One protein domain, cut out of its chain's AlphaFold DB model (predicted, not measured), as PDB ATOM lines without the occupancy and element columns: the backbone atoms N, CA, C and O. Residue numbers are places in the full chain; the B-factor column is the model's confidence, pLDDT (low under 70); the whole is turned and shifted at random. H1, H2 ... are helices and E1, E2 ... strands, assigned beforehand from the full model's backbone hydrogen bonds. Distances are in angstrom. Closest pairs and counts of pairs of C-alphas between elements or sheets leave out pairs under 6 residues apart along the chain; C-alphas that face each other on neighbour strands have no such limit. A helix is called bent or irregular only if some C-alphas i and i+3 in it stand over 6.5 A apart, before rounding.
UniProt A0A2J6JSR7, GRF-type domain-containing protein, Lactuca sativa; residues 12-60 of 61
ATOM      1  N   VAL A  12      26.186 -49.344  -3.184       94.19
ATOM      2  CA  VAL A  12      27.204 -48.392  -3.641       94.19
ATOM      3  C   VAL A  12      26.503 -47.163  -4.210       94.19
ATOM      4  O   VAL A  12      25.671 -47.275  -5.107       94.19
ATOM      5  N   LYS A  13      26.848 -45.984  -3.697       92.31
ATOM      6  CA  LYS A  13      26.379 -44.680  -4.183       92.31
ATOM      7  C   LYS A  13      27.561 -43.833  -4.639       92.31
ATOM      8  O   LYS A  13      28.681 -44.033  -4.178       92.31
ATOM      9  N   CYS A  14      27.308 -42.867  -5.514       90.44
ATOM     10  CA  CYS A  14      28.287 -41.856  -5.914       90.44
ATOM     11  C   CYS A  14      28.007 -40.545  -5.175       90.44
ATOM     12  O   CYS A  14      26.861 -40.101  -5.100       90.44
ATOM     13  N   SER A  15      29.047 -39.923  -4.626       88.44
ATOM     14  CA  SER A  15      28.949 -38.574  -4.080       88.44
ATOM     15  C   SER A  15      28.890 -37.570  -5.227       88.44
ATOM     16  O   SER A  15      29.782 -37.524  -6.065       88.44
ATOM     17  N   TRP A  16      27.865 -36.728  -5.230       86.12
ATOM     18  CA  TRP A  16      27.725 -35.608  -6.169       86.12
ATOM     19  C   TRP A  16      28.143 -34.273  -5.545       86.12
ATOM     20  O   TRP A  16      27.925 -33.210  -6.113       86.12
ATOM     21  N   THR A  17      28.742 -34.320  -4.354       85.56
ATOM     22  CA  THR A  17      29.199 -33.115  -3.663       85.56
ATOM     23  C   THR A  17      30.478 -32.573  -4.309       85.56
ATOM     24  O   THR A  17      31.336 -33.370  -4.698       85.56
ATOM     25  N   PRO A  18      30.684 -31.242  -4.331       81.19
ATOM     26  CA  PRO A  18      31.928 -30.646  -4.824       81.19
ATOM     27  C   PRO A  18      33.185 -31.128  -4.088       81.19
ATOM     28  O   PRO A  18      34.268 -31.142  -4.661       81.19
ATOM     29  N   LYS A  19      33.049 -31.550  -2.821       84.62
ATOM     30  CA  LYS A  19      34.162 -32.038  -1.993       84.62
ATOM     31  C   LYS A  19      34.643 -33.438  -2.396       84.62
ATOM     32  O   LYS A  19      35.811 -33.753  -2.212       84.62
ATOM     33  N   ASN A  20      33.751 -34.293  -2.901       84.69
ATOM     34  CA  ASN A  20      34.075 -35.665  -3.305       84.69
ATOM     35  C   ASN A  20      33.327 -36.050  -4.593       84.69
ATOM     36  O   ASN A  20      32.512 -36.977  -4.565       84.69
ATOM     37  N   PRO A  21      33.535 -35.346  -5.713       84.19
ATOM     38  CA  PRO A  21      32.721 -35.541  -6.899       84.19
ATOM     39  C   PRO A  21      32.966 -36.916  -7.524       84.19
ATOM     40  O   PRO A  21      34.100 -37.358  -7.709       84.19
ATOM     41  N   GLY A  22      31.867 -37.618  -7.789       84.25
ATOM     42  CA  GLY A  22      31.787 -38.984  -8.297       84.25
ATOM     43  C   GLY A  22      32.408 -40.064  -7.400       84.25
ATOM     44  O   GLY A  22      32.377 -41.239  -7.759       84.25
ATOM     45  N   ARG A  23      32.967 -39.732  -6.225       89.88
ATOM     46  CA  ARG A  23      33.598 -40.737  -5.355       89.88
ATOM     47  C   ARG A  23      32.539 -41.718  -4.851       89.88
ATOM     48  O   ARG A  23      31.502 -41.302  -4.331       89.88
ATOM     49  N   ARG A  24      32.805 -43.016  -4.998       92.50
ATOM     50  CA  ARG A  24      31.881 -44.084  -4.604       92.50
ATOM     51  C   ARG A  24      31.998 -44.410  -3.121       92.50
ATOM     52  O   ARG A  24      33.107 -44.522  -2.602       92.50
ATOM     53  N   PHE A  25      30.864 -44.600  -2.462       93.56
ATOM     54  CA  PHE A  25      30.770 -44.966  -1.054       93.56
ATOM     55  C   PHE A  25      29.669 -46.006  -0.827       93.56
ATOM     56  O   PHE A  25      28.668 -46.044  -1.542       93.56
ATOM     57  N   TYR A  26      29.861 -46.851   0.175       95.50
ATOM     58  CA  TYR A  26      28.865 -47.759   0.715       95.50
ATOM     59  C   TYR A  26      27.880 -47.003   1.607       95.50
ATOM     60  O   TYR A  26      28.288 -46.204   2.451       95.50
ATOM     61  N   ALA A  27      26.593 -47.302   1.458       95.12
ATOM     62  CA  ALA A  27      25.515 -46.735   2.261       95.12
ATOM     63  C   ALA A  27      24.491 -47.806   2.656       95.12
ATOM     64  O   ALA A  27      24.366 -48.845   2.001       95.12
ATOM     65  N   CYS A  28      23.714 -47.530   3.707       96.38
ATOM     66  CA  CYS A  28      22.555 -48.352   4.052       96.38
ATOM     67  C   CYS A  28      21.546 -48.378   2.878       96.38
ATOM     68  O   CYS A  28      21.255 -47.316   2.314       96.38
ATOM     69  N   PRO A  29      20.995 -49.552   2.505       95.56
ATOM     70  CA  PRO A  29      19.987 -49.653   1.445       95.56
ATOM     71  C   PRO A  29      18.635 -49.053   1.850       95.56
ATOM     72  O   PRO A  29      17.850 -48.662   0.991       95.56
ATOM     73  N   GLN A  30      18.347 -48.983   3.153       94.88
ATOM     74  CA  GLN A  30      17.080 -48.481   3.667       94.88
ATOM     75  C   GLN A  30      17.007 -46.958   3.487       94.88
ATOM     76  O   GLN A  30      17.786 -46.217   4.093       94.88
ATOM     77  N   LYS A  31      16.052 -46.497   2.673       87.00
ATOM     78  CA  LYS A  31      15.742 -45.071   2.521       87.00
ATOM     79  C   LYS A  31      15.239 -44.496   3.855       87.00
ATOM     80  O   LYS A  31      14.555 -45.198   4.596       87.00
ATOM     81  N   ASP A  32      15.641 -43.262   4.165       86.44
ATOM     82  CA  ASP A  32      15.264 -42.516   5.380       86.44
ATOM     83  C   ASP A  32      15.588 -43.240   6.702       86.44
ATOM     84  O   ASP A  32      14.985 -43.010   7.748       86.44
ATOM     85  N   SER A  33      16.580 -44.132   6.670       88.69
ATOM     86  CA  SER A  33      17.054 -44.835   7.856       88.69
ATOM     87  C   SER A  33      17.868 -43.922   8.771       88.69
ATOM     88  O   SER A  33      18.738 -43.183   8.316       88.69
ATOM     89  N   ALA A  34      17.696 -44.087  10.085       94.25
ATOM     90  CA  ALA A  34      18.603 -43.528  11.088       94.25
ATOM     91  C   ALA A  34      20.010 -44.173  11.066       94.25
ATOM     92  O   ALA A  34      20.912 -43.723  11.773       94.25
ATOM     93  N   CYS A  35      20.221 -45.222  10.260       94.88
ATOM     94  CA  CYS A  35      21.509 -45.882  10.084       94.88
ATOM     95  C   CYS A  35      22.506 -44.973   9.357       94.88
ATOM     96  O   CYS A  35      22.472 -44.833   8.135       94.88
ATOM     97  N   ARG A  36      23.470 -44.438  10.107       93.31
ATOM     98  CA  ARG A  36      24.509 -43.522   9.605       93.31
ATOM     99  C   ARG A  36      25.749 -44.226   9.040       93.31
ATOM    100  O   ARG A  36      26.820 -43.633   8.986       93.31
ATOM    101  N   PHE A  37      25.625 -45.492   8.641       95.19
ATOM    102  CA  PHE A  37      26.735 -46.231   8.040       95.19
ATOM    103  C   PHE A  37      27.160 -45.587   6.713       95.19
ATOM    104  O   PHE A  37      26.368 -45.531   5.766       95.19
ATOM    105  N   ILE A  38      28.420 -45.156   6.649       93.25
ATOM    106  CA  ILE A  38      29.105 -44.690   5.443       93.25
ATOM    107  C   ILE A  38      30.498 -45.320   5.434       93.25
ATOM    108  O   ILE A  38      31.217 -45.248   6.428       93.25
ATOM    109  N   GLY A  39      30.894 -45.903   4.304       93.38
ATOM    110  CA  GLY A  39      32.256 -46.393   4.077       93.38
ATOM    111  C   GLY A  39      32.709 -46.077   2.657       93.38
ATOM    112  O   GLY A  39      31.879 -45.997   1.760       93.38
ATOM    113  N   TRP A  40      34.001 -45.879   2.416       91.75
ATOM    114  CA  TRP A  40      34.498 -45.612   1.062       91.75
ATOM    115  C   TRP A  40      34.710 -46.906   0.272       91.75
ATOM    116  O   TRP A  40      35.062 -47.938   0.839       91.75
ATOM    117  N   VAL A  41      34.475 -46.848  -1.042       91.56
ATOM    118  CA  VAL A  41      34.854 -47.927  -1.963       91.56
ATOM    119  C   VAL A  41      36.273 -47.653  -2.450       91.56
ATOM    120  O   VAL A  41      36.499 -46.621  -3.087       91.56
ATOM    121  N   ASP A  42      37.192 -48.581  -2.181       84.00
ATOM    122  CA  ASP A  42      38.557 -48.546  -2.702       84.00
ATOM    123  C   ASP A  42      38.745 -49.495  -3.906       84.00
ATOM    124  O   ASP A  42      38.090 -50.539  -3.974       84.00
ATOM    125  N   PRO A  43      39.642 -49.155  -4.852       74.31
ATOM    126  CA  PRO A  43      40.334 -47.871  -4.938       74.31
ATOM    127  C   PRO A  43      39.369 -46.736  -5.337       74.31
ATOM    128  O   PRO A  43      38.335 -46.980  -5.979       74.31
ATOM    129  N   PRO A  44      39.686 -45.480  -4.968       72.38
ATOM    130  CA  PRO A  44      38.924 -44.326  -5.425       72.38
ATOM    131  C   PRO A  44      38.900 -44.270  -6.959       72.38
ATOM    132  O   PRO A  44      39.704 -44.900  -7.645       72.38
ATOM    133  N   MET A  45      37.977 -43.481  -7.518       76.25
ATOM    134  CA  MET A  45      37.990 -43.226  -8.961       76.25
ATOM    135  C   MET A  45      39.345 -42.676  -9.412       76.25
ATOM    136  O   MET A  45      40.001 -41.944  -8.664       76.25
ATOM    137  N   CYS A  46      39.725 -42.985 -10.654       82.56
ATOM    138  CA  CYS A  46      40.956 -42.468 -11.234       82.56
ATOM    139  C   CYS A  46      40.952 -40.930 -11.268       82.56
ATOM    140  O   CYS A  46      39.900 -40.290 -11.376       82.56
ATOM    141  N   GLU A  47      42.144 -40.335 -11.201       82.81
ATOM    142  CA  GLU A  47      42.317 -38.881 -11.092       82.81
ATOM    143  C   GLU A  47      41.668 -38.127 -12.259       82.81
ATOM    144  O   GLU A  47      41.010 -37.108 -12.068       82.81
ATOM    145  N   ARG A  48      41.724 -38.706 -13.465       86.06
ATOM    146  CA  ARG A  48      41.062 -38.161 -14.657       86.06
ATOM    147  C   ARG A  48      39.548 -38.014 -14.471       86.06
ATOM    148  O   ARG A  48      38.990 -36.979 -14.831       86.06
ATOM    149  N   CYS A  49      38.881 -39.012 -13.891       81.81
ATOM    150  CA  CYS A  49      37.439 -38.945 -13.636       81.81
ATOM    151  C   CYS A  49      37.085 -37.842 -12.633       81.81
ATOM    152  O   CYS A  49      36.057 -37.186 -12.799       81.81
ATOM    153  N   LYS A  50      37.942 -37.589 -11.635       80.44
ATOM    154  CA  LYS A  50      37.726 -36.512 -10.655       80.44
ATOM    155  C   LYS A  50      37.770 -35.116 -11.281       80.44
ATOM    156  O   LYS A  50      37.153 -34.216 -10.730       80.44
ATOM    157  N   VAL A  51      38.459 -34.933 -12.410       83.88
ATOM    158  CA  VAL A  51      38.531 -33.645 -13.127       83.88
ATOM    159  C   VAL A  51      37.389 -33.501 -14.134       83.88
ATOM    160  O   VAL A  51      36.733 -32.461 -14.187       83.88
ATOM    161  N   ILE A  52      37.122 -34.553 -14.916       85.31
ATOM    162  CA  ILE A  52      36.139 -34.505 -16.008       85.31
ATOM    163  C   ILE A  52      34.705 -34.421 -15.472       85.31
ATOM    164  O   ILE A  52      33.940 -33.577 -15.933       85.31
ATOM    165  N   ILE A  53      34.337 -35.252 -14.488       82.75
ATOM    166  CA  ILE A  53      32.949 -35.341 -13.997       82.75
ATOM    167  C   ILE A  53      32.444 -33.990 -13.452       82.75
ATOM    168  O   ILE A  53      31.369 -33.566 -13.872       82.75
ATOM    169  N   PRO A  54      33.188 -33.251 -12.599       81.81
ATOM    170  CA  PRO A  54      32.778 -31.903 -12.194       81.81
ATOM    171  C   PRO A  54      32.642 -30.914 -13.350       81.81
ATOM    172  O   PRO A  54      31.803 -30.020 -13.287       81.81
ATOM    173  N   GLY A  55      33.488 -31.024 -14.380       83.44
ATOM    174  CA  GLY A  55      33.377 -30.199 -15.585       83.44
ATOM    175  C   GLY A  55      32.058 -30.447 -16.313       83.44
ATOM    176  O   GLY A  55      31.331 -29.501 -16.592       83.44
ATOM    177  N   LEU A  56      31.712 -31.719 -16.532       84.12
ATOM    178  CA  LEU A  56      30.454 -32.109 -17.173       84.12
ATOM    179  C   LEU A  56      29.233 -31.649 -16.369       84.12
ATOM    180  O   LEU A  56      28.319 -31.068 -16.939       84.12
ATOM    181  N   LEU A  57      29.242 -31.844 -15.047       79.94
ATOM    182  CA  LEU A  57      28.132 -31.435 -14.178       79.94
ATOM    183  C   LEU A  57      27.898 -29.921 -14.182       79.94
ATOM    184  O   LEU A  57      26.751 -29.491 -14.160       79.94
ATOM    185  N   ARG A  58      28.966 -29.114 -14.225       81.56
ATOM    186  CA  ARG A  58      28.850 -27.648 -14.303       81.56
ATOM    187  C   ARG A  58      28.264 -27.165 -15.627       81.56
ATOM    188  O   ARG A  58      27.616 -26.133 -15.632       81.56
ATOM    189  N   ASN A  59      28.477 -27.909 -16.711       80.25
ATOM    190  CA  ASN A  59      27.987 -27.557 -18.044       80.25
ATOM    191  C   ASN A  59      26.557 -28.057 -18.324       80.25
ATOM    192  O   ASN A  59      26.030 -27.809 -19.404       80.25
ATOM    193  N   MET A  60      25.954 -28.809 -17.399       75.00
ATOM    194  CA  MET A  60      24.575 -29.299 -17.512       75.00
ATOM    195  C   MET A  60      23.532 -28.353 -16.890       75.00
ATOM    196  O   MET A  60      22.342 -28.648 -16.974       75.00
TER     197      MET A  60
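This is residues 12 to 60 of the 61 residues of the protein "GRF-type domain-containing protein" of Lactuca sativa (UniProt A0A2J6JSR7). A small sheet of three short strands, E1, E2 and E3, is drawn out at both ends by loops, and one helix, H1, stands off to one side, clear of the sheet. The loop of residues 15 to 23 reaches from the sheet toward H1, and the loop of residues 28 to 37 sticks out at the opposite end. The printed part has 49 residues, in the order E1, E2, E3, H1; the sheet order is E1, E2, E3, all antiparallel. The class is mixed, helices and strands, with under half of the residues in named elements. The whole is loose, with a radius of gyration of the C-alphas of 12.4 A and spans of 34 by 25 by 14 A.

E2, residues 24 to 27, is 9.7 A long. E1, residues 12 to 14, begins at C-alpha 12 (27.204, -48.392, -3.641) and measures 7.0 A. E3, residues 38 to 40, also measures 7.0 A. H1, residues 47 to 58, runs 17.8 A to C-alpha 58 at (28.850, -27.648, -14.303).

E1, E2 and E3 form a meander, each strand the antiparallel neighbour of the one before. In the hairpin E1 and E2, at 130 degrees, N 13 and O 25 are within hydrogen-bond range at 2.8 A. In the hairpin E2 and E3, at 152 degrees, N 26 and O 39 are within range at 2.7 A. E1 and E3 are edge strands and apart. H1 is not on the sheet, with 0 pairs of C-alphas within 10 A. In H1, 6 of 8 O i to N i+4 pairs are within range. H1 is neither bent nor irregular, but only just: C-alphas 51 and 54 are 6.1 A apart.

The two C-alphas farthest apart, those of Ala 34 and Arg 48, are 34.6 A apart. The printed part has no cut, and its three links are short. Mean pLDDT of the printed part is 86.9, and no printed residue is under 70.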